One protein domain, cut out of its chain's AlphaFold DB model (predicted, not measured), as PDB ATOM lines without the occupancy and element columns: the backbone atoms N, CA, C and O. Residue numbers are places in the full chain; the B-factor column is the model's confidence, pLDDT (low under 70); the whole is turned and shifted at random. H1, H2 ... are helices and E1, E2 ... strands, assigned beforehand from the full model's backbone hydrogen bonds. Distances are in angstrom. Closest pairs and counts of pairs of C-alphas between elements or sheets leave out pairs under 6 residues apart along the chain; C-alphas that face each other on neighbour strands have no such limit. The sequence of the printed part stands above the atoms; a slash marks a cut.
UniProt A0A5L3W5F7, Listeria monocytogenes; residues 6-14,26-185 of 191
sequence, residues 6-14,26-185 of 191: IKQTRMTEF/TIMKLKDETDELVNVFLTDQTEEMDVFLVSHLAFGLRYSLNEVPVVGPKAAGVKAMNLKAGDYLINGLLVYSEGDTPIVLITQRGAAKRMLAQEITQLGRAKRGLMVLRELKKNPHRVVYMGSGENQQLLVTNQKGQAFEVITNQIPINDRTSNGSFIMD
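Overview. This is residues 6 to 14 and 26 to 185 of the 191 residues of a protein of Listeria monocytogenes (UniProt A0A5L3W5F7). With little regular structure, two small sheets, E2 E1 E3 and E5 E4 E6, stand partly face to face among long loops; hairpin E7 and E8 lies at one end, helix H1 at the other. The printed part has 169 residues, under half in named elements: H1, then E1 to E8, mostly strand, the sheets antiparallel. It is compact, radius of gyration of the C-alphas 16.3 A, spanning 47 by 37 by 29 A.

Along the chain. E1, residues 49 to 55, spans 19.8 A from C-alpha 49 at (197.798, 187.709, 180.036). E2 is 59 to 64, E3 89 to 96 (20.2 A), E4 102 to 107, E5 111 to 116, E6 143 to 148, E7 153 to 157, H1 11 to 14. E8, 163 to 167, ends at C-alpha 167 (220.238, 192.712, 191.189).

Arrangement. Within hydrogen-bond range are N 53 and O 61 (E1, E2; 2.8 A), N 52 and O 93 (E1, E3; 2.9 A), N 105 and O 113 (E4, E5; 2.8 A), N 104 and O 147 (E4, E6; 2.9 A) and N 154 and O 166 (E7, E8; 2.8 A). The three-stranded sheets form a sandwich, two sheets face to face; the closest C-alphas of E3 and E6, Asn 91 and Met 146, are 5.8 A apart. E6 and E7 are apart. H1, too short for an O i to N i+4 pair, is on neither of these sheets.

Size, cuts and confidence. The farthest C-alphas, Thr 12 and Lys 138, are 49.9 A apart. Residues 15 to 25 are cut out, C-alphas 14 and 26 being 9.7 A apart. Links E2 to E3 and E5 to E6 are long. No printed residue is under 70 in pLDDT.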
ATOM      1  N   ILE A   6     198.082 202.357 174.150       98.19
ATOM      2  CA  ILE A   6     198.490 200.970 173.891       98.19
ATOM      3  C   ILE A   6     197.895 200.494 172.569       98.19
ATOM      4  O   ILE A   6     196.807 200.920 172.174       98.19
ATOM      5  N   LYS A   7     198.609 199.612 171.873       97.69
ATOM      6  CA  LYS A   7     198.171 199.062 170.597       97.69
ATOM      7  C   LYS A   7     198.590 197.607 170.464       97.69
ATOM      8  O   LYS A   7     199.736 197.284 170.751       97.69
ATOM      9  N   GLN A   8     197.678 196.783 169.964       97.44
ATOM     10  CA  GLN A   8     197.976 195.432 169.506       97.44
ATOM     11  C   GLN A   8     197.874 195.374 167.984       97.44
ATOM     12  O   GLN A   8     196.962 195.956 167.396       97.44
ATOM     13  N   THR A   9     198.806 194.677 167.345       97.06
ATOM     14  CA  THR A   9     198.828 194.446 165.898       97.06
ATOM     15  C   THR A   9     199.347 193.031 165.669       97.06
ATOM     16  O   THR A   9     200.292 192.619 166.336       97.06
ATOM     17  N   ARG A  10     198.728 192.276 164.754       96.12
ATOM     18  CA  ARG A  10     199.195 190.922 164.425       96.12
ATOM     19  C   ARG A  10     200.595 190.991 163.826       96.12
ATOM     20  O   ARG A  10     200.854 191.863 163.001       96.12
ATOM     21  N   MET A  11     201.468 190.051 164.186       93.50
ATOM     22  CA  MET A  11     202.840 190.028 163.664       93.50
ATOM     23  C   MET A  11     202.879 189.892 162.131       93.50
ATOM     24  O   MET A  11     203.720 190.508 161.479       93.50
ATOM     25  N   THR A  12     201.910 189.176 161.551       93.06
ATOM     26  CA  THR A  12     201.751 189.002 160.098       93.06
ATOM     27  C   THR A  12     201.552 190.323 159.344       93.06
ATOM     28  O   THR A  12     201.938 190.435 158.187       93.06
ATOM     29  N   GLU A  13     201.044 191.377 159.991       92.94
ATOM     30  CA  GLU A  13     200.911 192.715 159.386       92.94
ATOM     31  C   GLU A  13     202.268 193.390 159.120       92.94
ATOM     32  O   GLU A  13     202.355 194.388 158.395       92.94
ATOM     33  N   PHE A  14     203.342 192.876 159.726       90.25
ATOM     34  CA  PHE A  14     204.699 193.375 159.534       90.25
ATOM     35  C   PHE A  14     205.495 192.569 158.504       90.25
ATOM     36  O   PHE A  14     206.594 193.009 158.130       90.25
ATOM     37  N   THR A  26     205.994 202.446 159.804       90.75
ATOM     38  CA  THR A  26     205.217 202.976 160.926       90.75
ATOM     39  C   THR A  26     204.504 201.836 161.651       90.75
ATOM     40  O   THR A  26     203.585 201.230 161.097       90.75
ATOM     41  N   ILE A  27     204.909 201.574 162.896       92.69
ATOM     42  CA  ILE A  27     204.302 200.540 163.744       92.69
ATOM     43  C   ILE A  27     203.251 201.085 164.707       92.69
ATOM     44  O   ILE A  27     202.537 200.289 165.295       92.69
ATOM     45  N   MET A  28     203.152 202.402 164.900       94.88
ATOM     46  CA  MET A  28     202.132 203.073 165.711       94.88
ATOM     47  C   MET A  28     202.114 204.554 165.333       94.88
ATOM     48  O   MET A  28     203.173 205.170 165.225       94.88
ATOM     49  N   LYS A  29     200.929 205.134 165.128       94.44
ATOM     50  CA  LYS A  29     200.813 206.586 164.935       94.44
ATOM     51  C   LYS A  29     200.790 207.279 166.295       94.44
ATOM     52  O   LYS A  29     199.855 207.074 167.066       94.44
ATOM     53  N   LEU A  30     201.789 208.108 166.567       94.44
ATOM     54  CA  LEU A  30     201.822 208.962 167.752       94.44
ATOM     55  C   LEU A  30     201.044 210.250 167.462       94.44
ATOM     56  O   LEU A  30     201.062 210.745 166.333       94.44
ATOM     57  N   LYS A  31     200.262 210.719 168.440       88.38
ATOM     58  CA  LYS A  31     199.388 211.891 168.264       88.38
ATOM     59  C   LYS A  31     200.138 213.203 168.458       88.38
ATOM     60  O   LYS A  31     199.885 214.139 167.708       88.38
ATOM     61  N   ASP A  32     201.043 213.222 169.429       90.38
ATOM     62  CA  ASP A  32     201.814 214.390 169.837       90.38
ATOM     63  C   ASP A  32     203.297 214.135 169.558       90.38
ATOM     64  O   ASP A  32     203.769 213.006 169.700       90.38
ATOM     65  N   GLU A  33     204.045 215.179 169.203       91.12
ATOM     66  CA  GLU A  33     205.484 215.084 168.900       91.12
ATOM     67  C   GLU A  33     206.333 214.695 170.119       91.12
ATOM     68  O   GLU A  33     207.441 214.193 169.970       91.12
ATOM     69  N   THR A  34     205.805 214.905 171.327       92.19
ATOM     70  CA  THR A  34     206.463 214.539 172.586       92.19
ATOM     71  C   THR A  34     206.088 213.141 173.080       92.19
ATOM     72  O   THR A  34     206.583 212.724 174.130       92.19
ATOM     73  N   ASP A  35     205.160 212.447 172.406       95.81
ATOM     74  CA  ASP A  35     204.849 211.059 172.739       95.81
ATOM     75  C   ASP A  35     205.954 210.152 172.196       95.81
ATOM     76  O   ASP A  35     206.527 210.388 171.135       95.81
ATOM     77  N   GLU A  36     206.229 209.078 172.918       95.69
ATOM     78  CA  GLU A  36     207.258 208.115 172.552       95.69
ATOM     79  C   GLU A  36     206.825 206.700 172.920       95.69
ATOM     80  O   GLU A  36     206.000 206.464 173.812       95.69
ATOM     81  N   LEU A  37     207.352 205.722 172.193       95.81
ATOM     82  CA  LEU A  37     207.103 204.323 172.494       95.81
ATOM     83  C   LEU A  37     207.964 203.921 173.694       95.81
ATOM     84  O   LEU A  37     209.183 203.947 173.610       95.81
ATOM     85  N   VAL A  38     207.323 203.548 174.802       96.19
ATOM     86  CA  VAL A  38     208.029 203.159 176.036       96.19
ATOM     87  C   VAL A  38     208.441 201.691 176.041       96.19
ATOM     88  O   VAL A  38     209.442 201.344 176.651       96.19
ATOM     89  N   ASN A  39     207.666 200.820 175.383       96.00
ATOM     90  CA  ASN A  39     207.947 199.388 175.333       96.00
ATOM     91  C   ASN A  39     207.173 198.681 174.211       96.00
ATOM     92  O   ASN A  39     206.143 199.189 173.749       96.00
ATOM     93  N   VAL A  40     207.663 197.508 173.803       95.75
ATOM     94  CA  VAL A  40     207.069 196.616 172.799       95.75
ATOM     95  C   VAL A  40     207.277 195.169 173.229       95.75
ATOM     96  O   VAL A  40     208.377 194.792 173.615       95.75
ATOM     97  N   PHE A  41     206.236 194.350 173.091       93.75
ATOM     98  CA  PHE A  41     206.283 192.920 173.381       93.75
ATOM     99  C   PHE A  41     205.763 192.121 172.196       93.75
ATOM    100  O   PHE A  41     204.842 192.559 171.502       93.75
ATOM    101  N   LEU A  42     206.332 190.934 172.007       94.12
ATOM    102  CA  LEU A  42     205.746 189.885 171.189       94.12
ATOM    103  C   LEU A  42     205.075 188.884 172.129       94.12
ATOM    104  O   LEU A  42     205.668 188.478 173.124       94.12
ATOM    105  N   THR A  43     203.842 188.507 171.821       93.50
ATOM    106  CA  THR A  43     203.085 187.499 172.564       93.50
ATOM    107  C   THR A  43     202.327 186.634 171.569       93.50
ATOM    108  O   THR A  43     201.824 187.145 170.564       93.50
ATOM    109  N   ASP A  44     202.280 185.332 171.829       92.12
ATOM    110  CA  ASP A  44     201.469 184.368 171.083       92.12
ATOM    111  C   ASP A  44     200.049 184.222 171.657       92.12
ATOM    112  O   ASP A  44     199.202 183.602 171.018       92.12
ATOM    113  N   GLN A  45     199.782 184.841 172.818       85.50
ATOM    114  CA  GLN A  45     198.514 184.792 173.557       85.50
ATOM    115  C   GLN A  45     198.029 183.360 173.828       85.50
ATOM    116  O   GLN A  45     196.829 183.095 173.833       85.50
ATOM    117  N   THR A  46     198.965 182.431 174.033       88.62
ATOM    118  CA  THR A  46     198.646 181.043 174.407       88.62
ATOM    119  C   THR A  46     198.131 180.927 175.842       88.62
ATOM    120  O   THR A  46     197.340 180.034 176.140       88.62
ATOM    121  N   GLU A  47     198.542 181.855 176.707       90.94
ATOM    122  CA  GLU A  47     198.121 181.974 178.102       90.94
ATOM    123  C   GLU A  47     197.355 183.287 178.326       90.94
ATOM    124  O   GLU A  47     197.570 184.285 177.628       90.94
ATOM    125  N   GLU A  48     196.470 183.304 179.326       94.06
ATOM    126  CA  GLU A  48     195.732 184.508 179.714       94.06
ATOM    127  C   GLU A  48     196.681 185.533 180.345       94.06
ATOM    128  O   GLU A  48     197.189 185.361 181.461       94.06
ATOM    129  N   MET A  49     196.882 186.643 179.643       96.44
ATOM    130  CA  MET A  49     197.798 187.709 180.036       96.44
ATOM    131  C   MET A  49     197.053 188.984 180.431       96.44
ATOM    132  O   MET A  49     196.111 189.425 179.766       96.44
ATOM    133  N   ASP A  50     197.578 189.647 181.450       98.00
ATOM    134  CA  ASP A  50     197.216 190.997 181.845       98.00
ATOM    135  C   ASP A  50     198.263 192.000 181.341       98.00
ATOM    136  O   ASP A  50     199.464 191.734 181.261       98.00
ATOM    137  N   VAL A  51     197.808 193.214 181.050       98.19
ATOM    138  CA  VAL A  51     198.664 194.385 180.879       98.19
ATOM    139  C   VAL A  51     198.867 195.028 182.244       98.19
ATOM    140  O   VAL A  51     197.911 195.497 182.863       98.19
ATOM    141  N   PHE A  52     200.119 195.122 182.682       98.50
ATOM    142  CA  PHE A  52     200.510 195.838 183.891       98.50
ATOM    143  C   PHE A  52     201.266 197.116 183.533       98.50
ATOM    144  O   PHE A  52     202.283 197.076 182.851       98.50
ATOM    145  N   LEU A  53     200.788 198.268 183.991       98.69
ATOM    146  CA  LEU A  53     201.329 199.587 183.658       98.69
ATOM    147  C   LEU A  53     201.734 200.326 184.921       98.69
ATOM    148  O   LEU A  53     201.007 200.255 185.907       98.69
ATOM    149  N   VAL A  54     202.819 201.104 184.870       98.62
ATOM    150  CA  VAL A  54     203.206 202.017 185.957       98.62
ATOM    151  C   VAL A  54     203.508 203.409 185.416       98.62
ATOM    152  O   VAL A  54     204.230 203.567 184.427       98.62
ATOM    153  N   SER A  55     202.953 204.423 186.076       98.69
ATOM    154  CA  SER A  55     203.173 205.835 185.767       98.69
ATOM    155  C   SER A  55     204.239 206.486 186.652       98.69
ATOM    156  O   SER A  55     204.619 205.970 187.707       98.69
ATOM    157  N   HIS A  56     204.709 207.655 186.223       98.50
ATOM    158  CA  HIS A  56     205.702 208.459 186.926       98.50
ATOM    159  C   HIS A  56     205.227 208.879 188.324       98.50
ATOM    160  O   HIS A  56     205.989 208.806 189.291       98.50
ATOM    161  N   LEU A  57     203.945 209.238 188.465       98.25
ATOM    162  CA  LEU A  57     203.312 209.553 189.754       98.25
ATOM    163  C   LEU A  57     202.955 208.306 190.588       98.25
ATOM    164  O   LEU A  57     202.117 208.386 191.484       98.25
ATOM    165  N   ALA A  58     203.591 207.167 190.308       98.00
ATOM    166  CA  ALA A  58     203.458 205.923 191.055       98.00
ATOM    167  C   ALA A  58     202.029 205.359 191.083       98.00
ATOM    168  O   ALA A  58     201.601 204.809 192.098       98.00
ATOM    169  N   PHE A  59     201.295 205.450 189.970       98.44
ATOM    170  CA  PHE A  59     200.060 204.690 189.777       98.44
ATOM    171  C   PHE A  59     200.340 203.434 188.959       98.44
ATOM    172  O   PHE A  59     200.915 203.508 187.879       98.44
ATOM    173  N   GLY A  60     199.915 202.287 189.481       98.44
ATOM    174  CA  GLY A  60     199.932 201.009 188.793       98.44
ATOM    175  C   GLY A  60     198.530 200.594 188.352       98.44
ATOM    176  O   GLY A  60     197.563 200.777 189.094       98.44
ATOM    177  N   LEU A  61     198.396 200.038 187.153       98.75
ATOM    178  CA  LEU A  61     197.127 199.545 186.621       98.75
ATOM    179  C   LEU A  61     197.329 198.164 186.005       98.75
ATOM    180  O   LEU A  61     198.259 197.984 185.227       98.75
ATOM    181  N   ARG A  62     196.424 197.240 186.325       98.62
ATOM    182  CA  ARG A  62     196.378 195.882 185.790       98.62
ATOM    183  C   ARG A  62     195.010 195.637 185.153       98.62
ATOM    184  O   ARG A  62     194.005 195.933 185.801       98.62
ATOM    185  N   TYR A  63     194.965 195.173 183.909       98.69
ATOM    186  CA  TYR A  63     193.730 194.801 183.201       98.69
ATOM    187  C   TYR A  63     194.024 193.745 182.130       98.69
ATOM    188  O   TYR A  63     195.151 193.676 181.645       98.69
ATOM    189  N   SER A  64     193.010 192.992 181.703       98.00
ATOM    190  CA  SER A  64     193.178 191.912 180.719       98.00
ATOM    191  C   SER A  64     193.656 192.426 179.363       98.00
ATOM    192  O   SER A  64     193.124 193.405 178.829       98.00
ATOM    193  N   LEU A  65     194.626 191.735 178.756       97.88
ATOM    194  CA  LEU A  65     195.102 192.039 177.403       97.88
ATOM    195  C   LEU A  65     193.959 192.042 176.375       97.88
ATOM    196  O   LEU A  65     193.977 192.845 175.437       97.88
ATOM    197  N   ASN A  66     192.920 191.236 176.605       96.50
ATOM    198  CA  ASN A  66     191.729 191.141 175.763       96.50
ATOM    199  C   ASN A  66     190.934 192.461 175.677       96.50
ATOM    200  O   ASN A  66     190.194 192.680 174.718       96.50
ATOM    201  N   GLU A  67     191.117 193.398 176.616       97.81
ATOM    202  CA  GLU A  67     190.504 194.733 176.542       97.81
ATOM    203  C   GLU A  67     191.139 195.650 175.482       97.81
ATOM    204  O   GLU A  67     190.621 196.748 175.209       97.81
ATOM    205  N   VAL A  68     192.283 195.261 174.909       97.94
ATOM    206  CA  VAL A  68     192.990 196.033 173.884       97.94
ATOM    207  C   VAL A  68     192.698 195.431 172.508       97.94
ATOM    208  O   VAL A  68     193.179 194.344 172.208       97.94
ATOM    209  N   PRO A  69     191.972 196.126 171.620       97.19
ATOM    210  CA  PRO A  69     191.643 195.578 170.314       97.19
ATOM    211  C   PRO A  69     192.883 195.454 169.424       97.19
ATOM    212  O   PRO A  69     193.780 196.306 169.438       97.19
ATOM    213  N   VAL A  70     192.881 194.418 168.588       97.19
ATOM    214  CA  VAL A  70     193.857 194.245 167.514       97.19
ATOM    215  C   VAL A  70     193.518 195.200 166.372       97.19
ATOM    216  O   VAL A  70     192.411 195.187 165.837       97.19
ATOM    217  N   VAL A  71     194.478 196.039 165.995       97.38
ATOM    218  CA  VAL A  71     194.343 197.051 164.943       97.38
ATOM    219  C   VAL A  71     195.578 197.058 164.043       97.38
ATOM    220  O   VAL A  71     196.654 196.602 164.430       97.38
ATOM    221  N   GLY A  72     195.445 197.609 162.836       95.62
ATOM    222  CA  GLY A  72     196.534 197.628 161.859       95.62
ATOM    223  C   GLY A  72     197.742 198.507 162.250       95.62
ATOM    224  O   GLY A  72     197.660 199.345 163.161       95.62
ATOM    225  N   PRO A  73     198.872 198.394 161.525       92.19
ATOM    226  CA  PRO A  73     200.122 199.111 161.817       92.19
ATOM    227  C   PRO A  73     199.976 200.636 161.927       92.19
ATOM    228  O   PRO A  73     200.540 201.256 162.828       92.19
ATOM    229  N   LYS A  74     199.144 201.245 161.073       92.12
ATOM    230  CA  LYS A  74     198.958 202.706 160.999       92.12
ATOM    231  C   LYS A  74     198.050 203.293 162.089       92.12
ATOM    232  O   LYS A  74     197.925 204.514 162.176       92.12
ATOM    233  N   ALA A  75     197.399 202.461 162.902       95.75
ATOM    234  CA  ALA A  75     196.531 202.940 163.971       95.75
ATOM    235  C   ALA A  75     197.339 203.559 165.127       95.75
ATOM    236  O   ALA A  75     198.484 203.182 165.387       95.75
ATOM    237  N   ALA A  76     196.711 204.492 165.846       95.75
ATOM    238  CA  ALA A  76     197.270 205.096 167.058       95.75
ATOM    239  C   ALA A  76     197.055 204.238 168.320       95.75
ATOM    240  O   ALA A  76     197.613 204.534 169.370       95.75
ATOM    241  N   GLY A  77     196.237 203.185 168.229       96.75
ATOM    242  CA  GLY A  77     195.831 202.380 169.379       96.75
ATOM    243  C   GLY A  77     194.738 203.035 170.223       96.75
ATOM    244  O   GLY A  77     194.048 203.960 169.787       96.75
ATOM    245  N   VAL A  78     194.569 202.526 171.440       97.81
ATOM    246  CA  VAL A  78     193.538 202.937 172.402       97.81
ATOM    247  C   VAL A  78     194.172 203.441 173.695       97.81
ATOM    248  O   VAL A  78     195.340 203.182 173.977       97.81
ATOM    249  N   LYS A  79     193.400 204.170 174.505       98.00
ATOM    250  CA  LYS A  79     193.862 204.642 175.814       98.00
ATOM    251  C   LYS A  79     194.064 203.455 176.759       98.00
ATOM    252  O   LYS A  79     193.132 202.677 176.966       98.00
ATOM    253  N   ALA A  80     195.261 203.343 177.316       98.19
ATOM    254  CA  ALA A  80     195.696 202.293 178.232       98.19
ATOM    255  C   ALA A  80     195.398 202.674 179.689       98.19
ATOM    256  O   ALA A  80     194.730 201.942 180.413       98.19
ATOM    257  N   MET A  81     195.810 203.879 180.091       98.50
ATOM    258  CA  MET A  81     195.673 204.406 181.451       98.50
ATOM    259  C   MET A  81     195.163 205.851 181.411       98.50
ATOM    260  O   MET A  81     195.454 206.610 180.483       98.50
ATOM    261  N   ASN A  82     194.381 206.250 182.414       98.19
ATOM    262  CA  ASN A  82     194.015 207.647 182.615       98.19
ATOM    263  C   ASN A  82     195.061 208.381 183.454       98.19
ATOM    264  O   ASN A  82     194.993 208.376 184.683       98.19
ATOM    265  N   LEU A  83     195.999 209.022 182.762       97.75
ATOM    266  CA  LEU A  83     197.048 209.848 183.347       97.75
ATOM    267  C   LEU A  83     196.500 211.230 183.730       97.75
ATOM    268  O   LEU A  83     195.715 211.828 182.990       97.75
ATOM    269  N   LYS A  84     196.896 211.731 184.903       95.88
ATOM    270  CA  LYS A  84     196.604 213.109 185.322       95.88
ATOM    271  C   LYS A  84     197.620 214.082 184.719       95.88
ATOM    272  O   LYS A  84     198.653 213.673 184.205       95.88
ATOM    273  N   ALA A  85     197.331 215.379 184.819       95.75
ATOM    274  CA  ALA A  85     198.281 216.420 184.442       95.75
ATOM    275  C   ALA A  85     199.630 216.217 185.157       95.75
ATOM    276  O   ALA A  85     199.658 215.994 186.370       95.75
ATOM    277  N   GLY A  86     200.723 216.280 184.393       94.75
ATOM    278  CA  GLY A  86     202.084 216.045 184.886       94.75
ATOM    279  C   GLY A  86     202.462 214.572 185.088       94.75
ATOM    280  O   GLY A  86     203.567 214.306 185.548       94.75
ATOM    281  N   ASP A  87     201.579 213.623 184.761       98.06
ATOM    282  CA  ASP A  87     201.871 212.189 184.802       98.06
ATOM    283  C   ASP A  87     202.115 211.631 183.397       98.06
ATOM    284  O   ASP A  87     201.572 212.124 182.408       98.06
ATOM    285  N   TYR A  88     202.906 210.569 183.322       98.12
ATOM    286  CA  TYR A  88     203.205 209.850 182.090       98.12
ATOM    287  C   TYR A  88     203.528 208.390 182.400       98.12
ATOM    288  O   TYR A  88     203.928 208.058 183.518       98.12
ATOM    289  N   LEU A  89     203.334 207.495 181.431       98.31
ATOM    290  CA  LEU A  89     203.723 206.097 181.599       98.31
ATOM    291  C   LEU A  89     205.246 205.969 181.621       98.31
ATOM    292  O   LEU A  89     205.919 206.464 180.720       98.31
ATOM    293  N   ILE A  90     205.760 205.260 182.627       98.44
ATOM    294  CA  ILE A  90     207.169 204.864 182.700       98.44
ATOM    295  C   ILE A  90     207.379 203.593 181.898       98.44
ATOM    296  O   ILE A  90     208.258 203.536 181.046       98.44
ATOM    297  N   ASN A  91     206.559 202.574 182.155       98.25
ATOM    298  CA  ASN A  91     206.641 201.315 181.435       98.25
ATOM    299  C   ASN A  91     205.316 200.537 181.505       98.25
ATOM    300  O   ASN A  91     204.431 200.845 182.313       98.25
ATOM    301  N   GLY A  92     205.201 199.518 180.661       97.50
ATOM    302  CA  GLY A  92     204.218 198.450 180.763       97.50
ATOM    303  C   GLY A  92     204.887 197.086 180.636       97.50
ATOM    304  O   GLY A  92     205.947 197.000 180.030       97.50
ATOM    305  N   LEU A  93     204.271 196.043 181.185       96.94
ATOM    306  CA  LEU A  93     204.656 194.637 181.054       96.94
ATOM    307  C   LEU A  93     203.416 193.810 180.708       96.94
ATOM    308  O   LEU A  93     202.300 194.181 181.083       96.94
ATOM    309  N   LEU A  94     203.621 192.686 180.025       96.75
ATOM    310  CA  LEU A  94     202.653 191.594 180.044       96.75
ATOM    311  C   LEU A  94     202.976 190.710 181.243       96.75
ATOM    312  O   LEU A  94     204.138 190.368 181.462       96.75
ATOM    313  N   VAL A  95     201.960 190.406 182.037       96.50
ATOM    314  CA  VAL A  95     202.070 189.572 183.234       96.50
ATOM    315  C   VAL A  95     201.008 188.489 183.169       96.50
ATOM    316  O   VAL A  95     199.968 188.683 182.540       96.50
ATOM    317  N   TYR A  96     201.245 187.368 183.835       94.38
ATOM    318  CA  TYR A  96     200.228 186.334 183.943       94.38
ATOM    319  C   TYR A  96     199.013 186.853 184.716       94.38
ATOM    320  O   TYR A  96     199.159 187.565 185.718       94.38
ATOM    321  N   SER A  97     197.810 186.515 184.242       93.94
ATOM    322  CA  SER A  97     196.559 186.926 184.903       93.94
ATOM    323  C   SER A  97     196.458 186.364 186.326       93.94
ATOM    324  O   SER A  97     195.917 187.012 187.227       93.94
ATOM    325  N   GLU A  98     197.046 185.185 186.531       92.75
ATOM    326  CA  GLU A  98     197.161 184.487 187.809       92.75
ATOM    327  C   GLU A  98     198.626 184.164 188.140       92.75
ATOM    328  O   GLU A  98     199.507 184.234 187.283       92.75
ATOM    329  N   GLY A  99     198.886 183.798 189.398       92.25
ATOM    330  CA  GLY A  99     200.227 183.502 189.899       92.25
ATOM    331  C   GLY A  99     201.013 184.746 190.308       92.25
ATOM    332  O   GLY A  99     200.460 185.836 190.434       92.25
ATOM    333  N   ASP A 100     202.313 184.570 190.522       94.69
ATOM    334  CA  ASP A 100     203.182 185.608 191.066       94.69
ATOM    335  C   ASP A 100     204.121 186.122 189.980       94.69
ATOM    336  O   ASP A 100     205.019 185.420 189.523       94.69
ATOM    337  N   THR A 101     203.929 187.372 189.559       96.88
ATOM    338  CA  THR A 101     204.834 188.042 188.621       96.88
ATOM    339  C   THR A 101     205.555 189.181 189.333       96.88
ATOM    340  O   THR A 101     204.959 190.245 189.547       96.88
ATOM    341  N   PRO A 102     206.825 189.007 189.733       97.44
ATOM    342  CA  PRO A 102     207.566 190.063 190.394       97.44
ATOM    343  C   PRO A 102     207.885 191.192 189.409       97.44
ATOM    344  O   PRO A 102     208.314 190.971 188.279       97.44
ATOM    345  N   ILE A 103     207.732 192.425 189.876       97.88
ATOM    346  CA  ILE A 103     208.098 193.652 189.169       97.88
ATOM    347  C   ILE A 103     208.984 194.506 190.068       97.88
ATOM    348  O   ILE A 103     208.816 194.532 191.290       97.88
ATOM    349  N   VAL A 104     209.940 195.207 189.463       98.25
ATOM    350  CA  VAL A 104     210.842 196.126 190.160       98.25
ATOM    351  C   VAL A 104     210.526 197.564 189.770       98.25
ATOM    352  O   VAL A 104     210.264 197.857 188.605       98.25
ATOM    353  N   LEU A 105     210.564 198.462 190.748       98.38
ATOM    354  CA  LEU A 105     210.434 199.906 190.589       98.38
ATOM    355  C   LEU A 105     211.685 200.580 191.141       98.38
ATOM    356  O   LEU A 105     212.133 200.241 192.236       98.38
ATOM    357  N   ILE A 106     212.197 201.575 190.422       97.44
ATOM    358  CA  ILE A 106     213.234 202.482 190.925       97.44
ATOM    359  C   ILE A 106     212.686 203.901 190.873       97.44
ATOM    360  O   ILE A 106     212.003 204.296 189.921       97.44
ATOM    361  N   THR A 107     212.959 204.659 191.928       97.00
ATOM    362  CA  THR A 107     212.496 206.038 192.085       97.00
ATOM    363  C   THR A 107     213.626 207.032 191.865       97.00
ATOM    364  O   THR A 107     214.787 206.705 192.092       97.00
ATOM    365  N   GLN A 108     213.284 208.269 191.509       94.88
ATOM    366  CA  GLN A 108     214.232 209.385 191.371       94.88
ATOM    367  C   GLN A 108     214.985 209.725 192.667       94.88
ATOM    368  O   GLN A 108     215.920 210.507 192.665       94.88
ATOM    369  N   ARG A 109     214.536 209.192 193.807       93.75
ATOM    370  CA  ARG A 109     215.206 209.340 195.105       93.75
ATOM    371  C   ARG A 109     216.191 208.205 195.382       93.75
ATOM    372  O   ARG A 109     216.712 208.109 196.485       93.75
ATOM    373  N   GLY A 110     216.366 207.284 194.437       93.94
ATOM    374  CA  GLY A 110     217.233 206.130 194.616       93.94
ATOM    375  C   GLY A 110     216.668 205.044 195.523       93.94
ATOM    376  O   GLY A 110     217.425 204.233 196.041       93.94
ATOM    377  N   ALA A 111     215.350 205.011 195.743       95.69
ATOM    378  CA  ALA A 111     214.702 203.854 196.354       95.69
ATOM    379  C   ALA A 111     214.364 202.809 195.287       95.69
ATOM    380  O   ALA A 111     213.790 203.163 194.251       95.69
ATOM    381  N   ALA A 112     214.691 201.549 195.564       97.19
ATOM    382  CA  ALA A 112     214.318 200.388 194.774       97.19
ATOM    383  C   ALA A 112     213.301 199.542 195.546       97.19
ATOM    384  O   ALA A 112     213.435 199.312 196.751       97.19
ATOM    385  N   LYS A 113     212.268 199.081 194.846       98.00
ATOM    386  CA  LYS A 113     211.194 198.272 195.415       98.00
ATOM    387  C   LYS A 113     210.869 197.121 194.484       98.00
ATOM    388  O   LYS A 113     210.684 197.345 193.292       98.00
ATOM    389  N   ARG A 114     210.711 195.923 195.035       98.25
ATOM    390  CA  ARG A 114     210.179 194.765 194.318       98.25
ATOM    391  C   ARG A 114     208.824 194.401 194.908       98.25
ATOM    392  O   ARG A 114     208.654 194.422 196.120       98.25
ATOM    393  N   MET A 115     207.848 194.119 194.060       98.06
ATOM    394  CA  MET A 115     206.502 193.710 194.471       98.06
ATOM    395  C   MET A 115     205.933 192.726 193.455       98.06
ATOM    396  O   MET A 115     206.454 192.628 192.348       98.06
ATOM    397  N   LEU A 116     204.858 192.029 193.797       98.00
ATOM    398  CA  LEU A 116     204.117 191.236 192.821       98.00
ATOM    399  C   LEU A 116     203.155 192.141 192.050       98.00
ATOM    400  O   LEU A 116     202.494 192.993 192.647       98.00
ATOM    401  N   ALA A 117     203.043 191.957 190.736       97.75
ATOM    402  CA  ALA A 117     202.041 192.649 189.926       97.75
ATOM    403  C   ALA A 117     200.621 192.386 190.460       97.75
ATOM    404  O   ALA A 117     199.750 193.259 190.397       97.75
ATOM    405  N   GLN A 118     200.415 191.208 191.053       96.44
ATOM    406  CA  GLN A 118     199.122 190.738 191.521       96.44
ATOM    407  C   GLN A 118     198.609 191.419 192.800       96.44
ATOM    408  O   GLN A 118     197.407 191.395 193.056       96.44
ATOM    409  N   GLU A 119     199.462 192.169 193.504       96.25
ATOM    410  CA  GLU A 119     199.074 193.116 194.567       96.25
ATOM    411  C   GLU A 119     198.144 194.244 194.067       96.25
ATOM    412  O   GLU A 119     197.487 194.954 194.842       96.25
ATOM    413  N   ILE A 120     198.118 194.476 192.753       96.81
ATOM    414  CA  ILE A 120     197.120 195.324 192.107       96.81
ATOM    415  C   ILE A 120     196.028 194.408 191.593       96.81
ATOM    416  O   ILE A 120     196.249 193.670 190.637       96.81
ATOM    417  N   THR A 121     194.843 194.486 192.193       95.50
ATOM    418  CA  THR A 121     193.669 193.789 191.673       95.50
ATOM    419  C   THR A 121     193.398 194.212 190.234       95.50
ATOM    420  O   THR A 121     193.607 195.371 189.864       95.50
ATOM    421  N   GLN A 122     192.912 193.277 189.424       97.12
ATOM    422  CA  GLN A 122     192.515 193.589 188.062       97.12
ATOM    423  C   GLN A 122     191.398 194.644 188.082       97.12
ATOM    424  O   GLN A 122     190.379 194.504 188.761       97.12
ATOM    425  N   LEU A 123     191.628 195.737 187.366       97.75
ATOM    426  CA  LEU A 123     190.656 196.790 187.101       97.75
ATOM    427  C   LEU A 123     190.308 196.753 185.605       97.75
ATOM    428  O   LEU A 123     190.706 195.843 184.888       97.75
ATOM    429  N   GLY A 124     189.579 197.759 185.122       97.81
ATOM    430  CA  GLY A 124     189.385 197.959 183.684       97.81
ATOM    431  C   GLY A 124     190.462 198.846 183.057       97.81
ATOM    432  O   GLY A 124     191.087 199.678 183.733       97.81
ATOM    433  N   ARG A 125     190.608 198.754 181.735       98.06
ATOM    434  CA  ARG A 125     191.433 199.662 180.935       98.06
ATOM    435  C   ARG A 125     190.975 201.115 181.076       98.06
ATOM    436  O   ARG A 125     189.818 201.426 181.362       98.06
ATOM    437  N   ALA A 126     191.911 202.040 180.860       97.62
ATOM    438  CA  ALA A 126     191.697 203.486 180.917       97.62
ATOM    439  C   ALA A 126     191.209 204.001 182.285       97.62
ATOM    440  O   ALA A 126     190.721 205.127 182.391       97.62
ATOM    441  N   LYS A 127     191.379 203.213 183.351       98.44
ATOM    442  CA  LYS A 127     191.277 203.686 184.734       98.44
ATOM    443  C   LYS A 127     192.579 204.374 185.150       98.44
ATOM    444  O   LYS A 127     193.575 204.365 184.429       98.44
ATOM    445  N   ARG A 128     192.557 205.019 186.316       97.06
ATOM    446  CA  ARG A 128     193.737 205.690 186.885       97.06
ATOM    447  C   ARG A 128     194.756 204.703 187.463       97.06
ATOM    448  O   ARG A 128     195.935 205.014 187.488       97.06
ATOM    449  N   GLY A 129     194.300 203.542 187.928       97.88
ATOM    450  CA  GLY A 129     195.128 202.616 188.697       97.88
ATOM    451  C   GLY A 129     195.178 202.951 190.190       97.88
ATOM    452  O   GLY A 129     194.497 203.863 190.671       97.88
ATOM    453  N   LEU A 130     195.983 202.184 190.919       98.25
ATOM    454  CA  LEU A 130     196.186 202.252 192.365       98.25
ATOM    455  C   LEU A 130     197.620 202.688 192.663       98.25
ATOM    456  O   LEU A 130     198.528 202.408 191.887       98.25
ATOM    457  N   MET A 131     197.849 203.366 193.786       98.00
ATOM    458  CA  MET A 131     199.201 203.811 194.136       98.00
ATOM    459  C   MET A 131     200.118 202.621 194.423       98.00
ATOM    460  O   MET A 131     199.780 201.792 195.268       98.00
ATOM    461  N   VAL A 132     201.278 202.587 193.767       98.12
ATOM    462  CA  VAL A 132     202.358 201.604 193.959       98.12
ATOM    463  C   VAL A 132     203.499 202.125 194.821       98.12
ATOM    464  O   VAL A 132     204.498 201.443 194.982       98.12
ATOM    465  N   LEU A 133     203.377 203.323 195.378       97.94
ATOM    466  CA  LEU A 133     204.251 203.855 196.418       97.94
ATOM    467  C   LEU A 133     203.379 204.669 197.375       97.94
ATOM    468  O   LEU A 133     202.329 205.187 196.984       97.94
ATOM    469  N   ARG A 134     203.795 204.809 198.630       97.31
ATOM    470  CA  ARG A 134     203.127 205.723 199.560       97.31
ATOM    471  C   ARG A 134     203.551 207.155 199.257       97.31
ATOM    472  O   ARG A 134     204.716 207.516 199.431       97.31
ATOM    473  N   GLU A 135     202.578 207.982 198.883       96.00
ATOM    474  CA  GLU A 135     202.804 209.408 198.648       96.00
ATOM    475  C   GLU A 135     203.219 210.111 199.951       96.00
ATOM    476  O   GLU A 135     202.575 209.981 200.997       96.00
ATOM    477  N   LEU A 136     204.319 210.861 199.889       96.56
ATOM    478  CA  LEU A 136     204.861 211.613 201.020       96.56
ATOM    479  C   LEU A 136     204.491 213.091 200.896       96.56
ATOM    480  O   LEU A 136     204.522 213.657 199.810       96.56
ATOM    481  N   LYS A 137     204.218 213.754 202.027       95.44
ATOM    482  CA  LYS A 137     203.900 215.197 202.043       95.44
ATOM    483  C   LYS A 137     205.062 216.077 201.573       95.44
ATOM    484  O   LYS A 137     204.835 217.161 201.051       95.44
ATOM    485  N   LYS A 138     206.300 215.638 201.812       94.31
ATOM    486  CA  LYS A 138     207.533 216.328 201.415       94.31
ATOM    487  C   LYS A 138     208.383 215.371 200.590       94.31
ATOM    488  O   LYS A 138     208.548 214.225 201.001       94.31
ATOM    489  N   ASN A 139     208.917 215.860 199.473       91.75
ATOM    490  CA  ASN A 139     209.758 215.108 198.535       91.75
ATOM    491  C   ASN A 139     209.180 213.719 198.161       91.75
ATOM    492  O   ASN A 139     209.751 212.680 198.513       91.75
ATOM    493  N   PRO A 140     208.000 213.671 197.519       95.94
ATOM    494  CA  PRO A 140     207.365 212.405 197.181       95.94
ATOM    495  C   PRO A 140     208.186 211.611 196.155       95.94
ATOM    496  O   PRO A 140     208.872 212.172 195.300       95.94
ATOM    497  N   HIS A 141     208.113 210.283 196.235       96.69
ATOM    498  CA  HIS A 141     208.788 209.417 195.272       96.69
ATOM    499  C   HIS A 141     208.090 209.471 193.912       96.69
ATOM    500  O   HIS A 141     206.865 209.543 193.814       96.69
ATOM    501  N   ARG A 142     208.887 209.411 192.858       97.25
ATOM    502  CA  ARG A 142     208.465 209.362 191.468       97.25
ATOM    503  C   ARG A 142     209.209 208.240 190.785       97.25
ATOM    504  O   ARG A 142     210.414 208.089 190.966       97.25
ATOM    505  N   VAL A 143     208.477 207.430 190.039       98.12
ATOM    506  CA  VAL A 143     209.053 206.272 189.363       98.12
ATOM    507  C   VAL A 143     209.848 206.775 188.161       98.12
ATOM    508  O   VAL A 143     209.359 207.607 187.396       98.12
ATOM    509  N   VAL A 144     211.079 206.290 188.020       97.00
ATOM    510  CA  VAL A 144     211.954 206.562 186.865       97.00
ATOM    511  C   VAL A 144     212.228 205.303 186.054       97.00
ATOM    512  O   VAL A 144     212.533 205.392 184.872       97.00
ATOM    513  N   TYR A 145     212.056 204.130 186.666       97.50
ATOM    514  CA  TYR A 145     212.182 202.845 185.997       97.50
ATOM    515  C   TYR A 145     211.173 201.844 186.555       97.50
ATOM    516  O   TYR A 145     210.910 201.806 187.760       97.50
ATOM    517  N   MET A 146     210.640 201.020 185.659       97.62
ATOM    518  CA  MET A 146     209.877 199.824 185.982       97.62
ATOM    519  C   MET A 146     210.317 198.707 185.038       97.62
ATOM    520  O   MET A 146     210.488 198.951 183.843       97.62
ATOM    521  N   GLY A 147     210.487 197.499 185.565       97.19
ATOM    522  CA  GLY A 147     210.860 196.330 184.777       97.19
ATOM    523  C   GLY A 147     210.502 195.024 185.474       97.19
ATOM    524  O   GLY A 147     209.851 195.023 186.525       97.19
ATOM    525  N   SER A 148     210.939 193.912 184.884       96.25
ATOM    526  CA  SER A 148     210.780 192.596 185.500       96.25
ATOM    527  C   SER A 148     211.532 192.538 186.830       96.25
ATOM    528  O   SER A 148     212.661 193.011 186.949       96.25
ATOM    529  N   GLY A 149     210.886 191.975 187.845       95.81
ATOM    530  CA  GLY A 149     211.496 191.676 189.134       95.81
ATOM    531  C   GLY A 149     212.180 190.310 189.165       95.81
ATOM    532  O   GLY A 149     212.623 189.896 190.235       95.81
ATOM    533  N   GLU A 150     212.238 189.598 188.039       95.31
ATOM    534  CA  GLU A 150     213.071 188.402 187.856       95.31
ATOM    535  C   GLU A 150     214.552 188.758 187.788       95.31
ATOM    536  O   GLU A 150     214.875 189.931 187.664       95.31
ATOM    537  N   ASN A 151     215.446 187.766 187.840       94.88
ATOM    538  CA  ASN A 151     216.902 187.951 187.885       94.88
ATOM    539  C   ASN A 151     217.450 188.823 186.731       94.88
ATOM    540  O   ASN A 151     217.714 188.332 185.633       94.88
ATOM    541  N   GLN A 152     217.639 190.113 187.003       94.81
ATOM    542  CA  GLN A 152     218.183 191.114 186.094       94.81
ATOM    543  C   GLN A 152     219.210 191.962 186.842       94.81
ATOM    544  O   GLN A 152     218.997 192.356 187.990       94.81
ATOM    545  N   GLN A 153     220.315 192.268 186.168       95.88
ATOM    546  CA  GLN A 153     221.315 193.209 186.656       95.88
ATOM    547  C   GLN A 153     221.041 194.576 186.032       95.88
ATOM    548  O   GLN A 153     221.009 194.719 184.810       95.88
ATOM    549  N   LEU A 154     220.818 195.576 186.877       95.62
ATOM    550  CA  LEU A 154     220.567 196.953 186.476       95.62
ATOM    551  C   LEU A 154     221.755 197.816 186.882       95.62
ATOM    552  O   LEU A 154     222.231 197.723 188.013       95.62
ATOM    553  N   LEU A 155     222.184 198.691 185.977       95.56
ATOM    554  CA  LEU A 155     223.137 199.752 186.275       95.56
ATOM    555  C   LEU A 155     222.374 201.069 186.420       95.56
ATOM    556  O   LEU A 155     221.881 201.627 185.441       95.56
ATOM    557  N   VAL A 156     222.256 201.558 187.650       93.88
ATOM    558  CA  VAL A 156     221.523 202.784 187.973       93.88
ATOM    559  C   VAL A 156     222.513 203.926 188.099       93.88
ATOM    560  O   VAL A 156     223.378 203.884 188.964       93.88
ATOM    561  N   THR A 157     222.391 204.948 187.256       92.81
ATOM    562  CA  THR A 157     223.295 206.108 187.271       92.81
ATOM    563  C   THR A 157     222.549 207.355 187.723       92.81
ATOM    564  O   THR A 157     221.456 207.619 187.227       92.81
ATOM    565  N   ASN A 158     223.132 208.117 188.647       90.50
ATOM    566  CA  ASN A 158     222.578 209.401 189.086       90.50
ATOM    567  C   ASN A 158     223.106 210.579 188.251       90.50
ATOM    568  O   ASN A 158     224.027 210.443 187.443       90.50
ATOM    569  N   GLN A 159     222.563 211.773 188.484       89.12
ATOM    570  CA  GLN A 159     222.975 213.001 187.790       89.12
ATOM    571  C   GLN A 159     224.453 213.388 187.983       89.12
ATOM    572  O   GLN A 159     224.983 214.172 187.196       89.12
ATOM    573  N   LYS A 160     225.134 212.855 189.005       88.56
ATOM    574  CA  LYS A 160     226.572 213.072 189.245       88.56
ATOM    575  C   LYS A 160     227.461 212.025 188.567       88.56
ATOM    576  O   LYS A 160     228.675 212.061 188.749       88.56
ATOM    577  N   GLY A 161     226.876 211.099 187.806       88.62
ATOM    578  CA  GLY A 161     227.596 210.034 187.111       88.62
ATOM    579  C   GLY A 161     228.025 208.874 188.011       88.62
ATOM    580  O   GLY A 161     228.805 208.031 187.574       88.62
ATOM    581  N   GLN A 162     227.543 208.806 189.255       90.62
ATOM    582  CA  GLN A 162     227.781 207.643 190.110       90.62
ATOM    583  C   GLN A 162     226.846 206.518 189.684       90.62
ATOM    584  O   GLN A 162     225.645 206.746 189.520       90.62
ATOM    585  N   ALA A 163     227.399 205.319 189.530       91.94
ATOM    586  CA  ALA A 163     226.662 204.140 189.111       91.94
ATOM    587  C   ALA A 163     226.539 203.128 190.258       91.94
ATOM    588  O   ALA A 163     227.491 202.899 191.003       91.94
ATOM    589  N   PHE A 164     225.362 202.522 190.377       91.62
ATOM    590  CA  PHE A 164     225.013 201.537 191.391       91.62
ATOM    591  C   PHE A 164     224.463 200.298 190.701       91.62
ATOM    592  O   PHE A 164     223.535 200.388 189.895       91.62
ATOM    593  N   GLU A 165     225.026 199.141 191.021       94.38
ATOM    594  CA  GLU A 165     224.514 197.873 190.524       94.38
ATOM    595  C   GLU A 165     223.385 197.368 191.415       94.38
ATOM    596  O   GLU A 165     223.484 197.356 192.642       94.38
ATOM    597  N   VAL A 166     222.299 196.939 190.782       95.06
ATOM    598  CA  VAL A 166     221.131 196.389 191.459       95.06
ATOM    599  C   VAL A 166     220.783 195.066 190.813       95.06
ATOM    600  O   VAL A 166     220.494 195.012 189.620       95.06
ATOM    601  N   ILE A 167     220.761 194.005 191.614       96.62
ATOM    602  CA  ILE A 167     220.238 192.712 191.189       96.62
ATOM    603  C   ILE A 167     218.795 192.631 191.676       96.62
ATOM    604  O   ILE A 167     218.514 192.574 192.874       96.62
ATOM    605  N   THR A 168     217.859 192.668 190.738       96.06
ATOM    606  CA  THR A 168     216.416 192.791 191.000       96.06
ATOM    607  C   THR A 168     215.873 191.711 191.932       96.06
ATOM    608  O   THR A 168     215.085 192.026 192.820       96.06
ATOM    609  N   ASN A 169     216.308 190.454 191.790       95.00
ATOM    610  CA  ASN A 169     215.816 189.344 192.612       95.00
ATOM    611  C   ASN A 169     216.376 189.331 194.049       95.00
ATOM    612  O   ASN A 169     215.831 188.616 194.891       95.00
ATOM    613  N   GLN A 170     217.408 190.130 194.339       96.31
ATOM    614  CA  GLN A 170     217.950 190.319 195.688       96.31
ATOM    615  C   GLN A 170     217.157 191.357 196.490       96.31
ATOM    616  O   GLN A 170     217.276 191.417 197.712       96.31
ATOM    617  N   ILE A 171     216.320 192.161 195.824       96.75
ATOM    618  CA  ILE A 171     215.394 193.063 196.503       96.75
ATOM    619  C   ILE A 171     214.254 192.219 197.100       96.75
ATOM    620  O   ILE A 171     213.607 191.463 196.361       96.75
ATOM    621  N   PRO A 172     213.964 192.339 198.410       96.69
ATOM    622  CA  PRO A 172     212.834 191.653 199.024       96.69
ATOM    623  C   PRO A 172     211.505 192.070 198.391       96.69
ATOM    624  O   PRO A 172     211.313 193.231 198.030       96.69
ATOM    625  N   ILE A 173     210.569 191.126 198.290       97.44
ATOM    626  CA  ILE A 173     209.195 191.443 197.897       97.44
ATOM    627  C   ILE A 173     208.546 192.242 199.030       97.44
ATOM    628  O   ILE A 173     208.593 191.849 200.195       97.44
ATOM    629  N   ASN A 174     207.949 193.376 198.680       96.69
ATOM    630  CA  ASN A 174     207.218 194.227 199.602       96.69
ATOM    631  C   ASN A 174     205.834 194.571 199.057       96.69
ATOM    632  O   ASN A 174     205.608 194.616 197.846       96.69
ATOM    633  N   ASP A 175     204.944 194.933 199.975       96.06
ATOM    634  CA  ASP A 175     203.588 195.362 199.668       96.06
ATOM    635  C   ASP A 175     203.572 196.570 198.733       96.06
ATOM    636  O   ASP A 175     204.466 197.441 198.729       96.06
ATOM    637  N   ARG A 176     202.463 196.693 198.000       94.94
ATOM    638  CA  ARG A 176     202.230 197.787 197.055       94.94
ATOM    639  C   ARG A 176     202.477 199.176 197.650       94.94
ATOM    640  O   ARG A 176     203.000 200.039 196.953       94.94
ATOM    641  N   THR A 177     202.104 199.414 198.906       93.19
ATOM    642  CA  THR A 177     202.157 200.758 199.518       93.19
ATOM    643  C   THR A 177     203.464 201.071 200.252       93.19
ATOM    644  O   THR A 177     203.615 202.165 200.788       93.19
ATOM    645  N   SER A 178     204.441 200.165 200.260       96.62
ATOM    646  CA  SER A 178     205.785 200.479 200.755       96.62
ATOM    647  C   SER A 178     206.565 201.348 199.752       96.62
ATOM    648  O   SER A 178     206.208 201.430 198.576       96.62
ATOM    649  N   ASN A 179     207.640 202.001 200.211       96.88
ATOM    650  CA  ASN A 179     208.521 202.809 199.354       96.88
ATOM    651  C   ASN A 179     209.814 202.082 198.947       96.88
ATOM    652  O   ASN A 179     210.656 202.684 198.286       96.88
ATOM    653  N   GLY A 180     209.962 200.807 199.318       95.69
ATOM    654  CA  GLY A 180     211.194 200.045 199.119       95.69
ATOM    655  C   GLY A 180     212.359 200.540 199.979       95.69
ATOM    656  O   GLY A 180     212.160 201.224 200.988       95.69
ATOM    657  N   SER A 181     213.570 200.193 199.552       95.25
ATOM    658  CA  SER A 181     214.826 200.490 200.244       95.25
ATOM    659  C   SER A 181     215.734 201.348 199.372       95.25
ATOM    660  O   SER A 181     215.747 201.210 198.150       95.25
ATOM    661  N   PHE A 182     216.508 202.237 199.988       94.00
ATOM    662  CA  PHE A 182     217.472 203.062 199.266       94.00
ATOM    663  C   PHE A 182     218.663 202.225 198.792       94.00
ATOM    664  O   PHE A 182     219.309 201.555 199.592       94.00
ATOM    665  N   ILE A 183     218.945 202.293 197.490       91.38
ATOM    666  CA  ILE A 183     220.161 201.754 196.855       91.38
ATOM    667  C   ILE A 183     221.256 202.824 196.733       91.38
ATOM    668  O   ILE A 183     222.406 202.508 196.450       91.38
ATOM    669  N   MET A 184     220.897 204.092 196.956       83.44
ATOM    670  CA  MET A 184     221.797 205.243 196.995       83.44
ATOM    671  C   MET A 184     221.251 206.309 197.956       83.44
ATOM    672  O   MET A 184     220.052 206.346 198.235       83.44
ATOM    673  N   ASP A 185     222.119 207.199 198.437       75.44
ATOM    674  CA  ASP A 185     221.714 208.369 199.221       75.44
ATOM    675  C   ASP A 185     221.470 209.581 198.305       75.44
ATOM    676  O   ASP A 185     222.401 210.154 197.737       75.44
TER     677      ASP A 185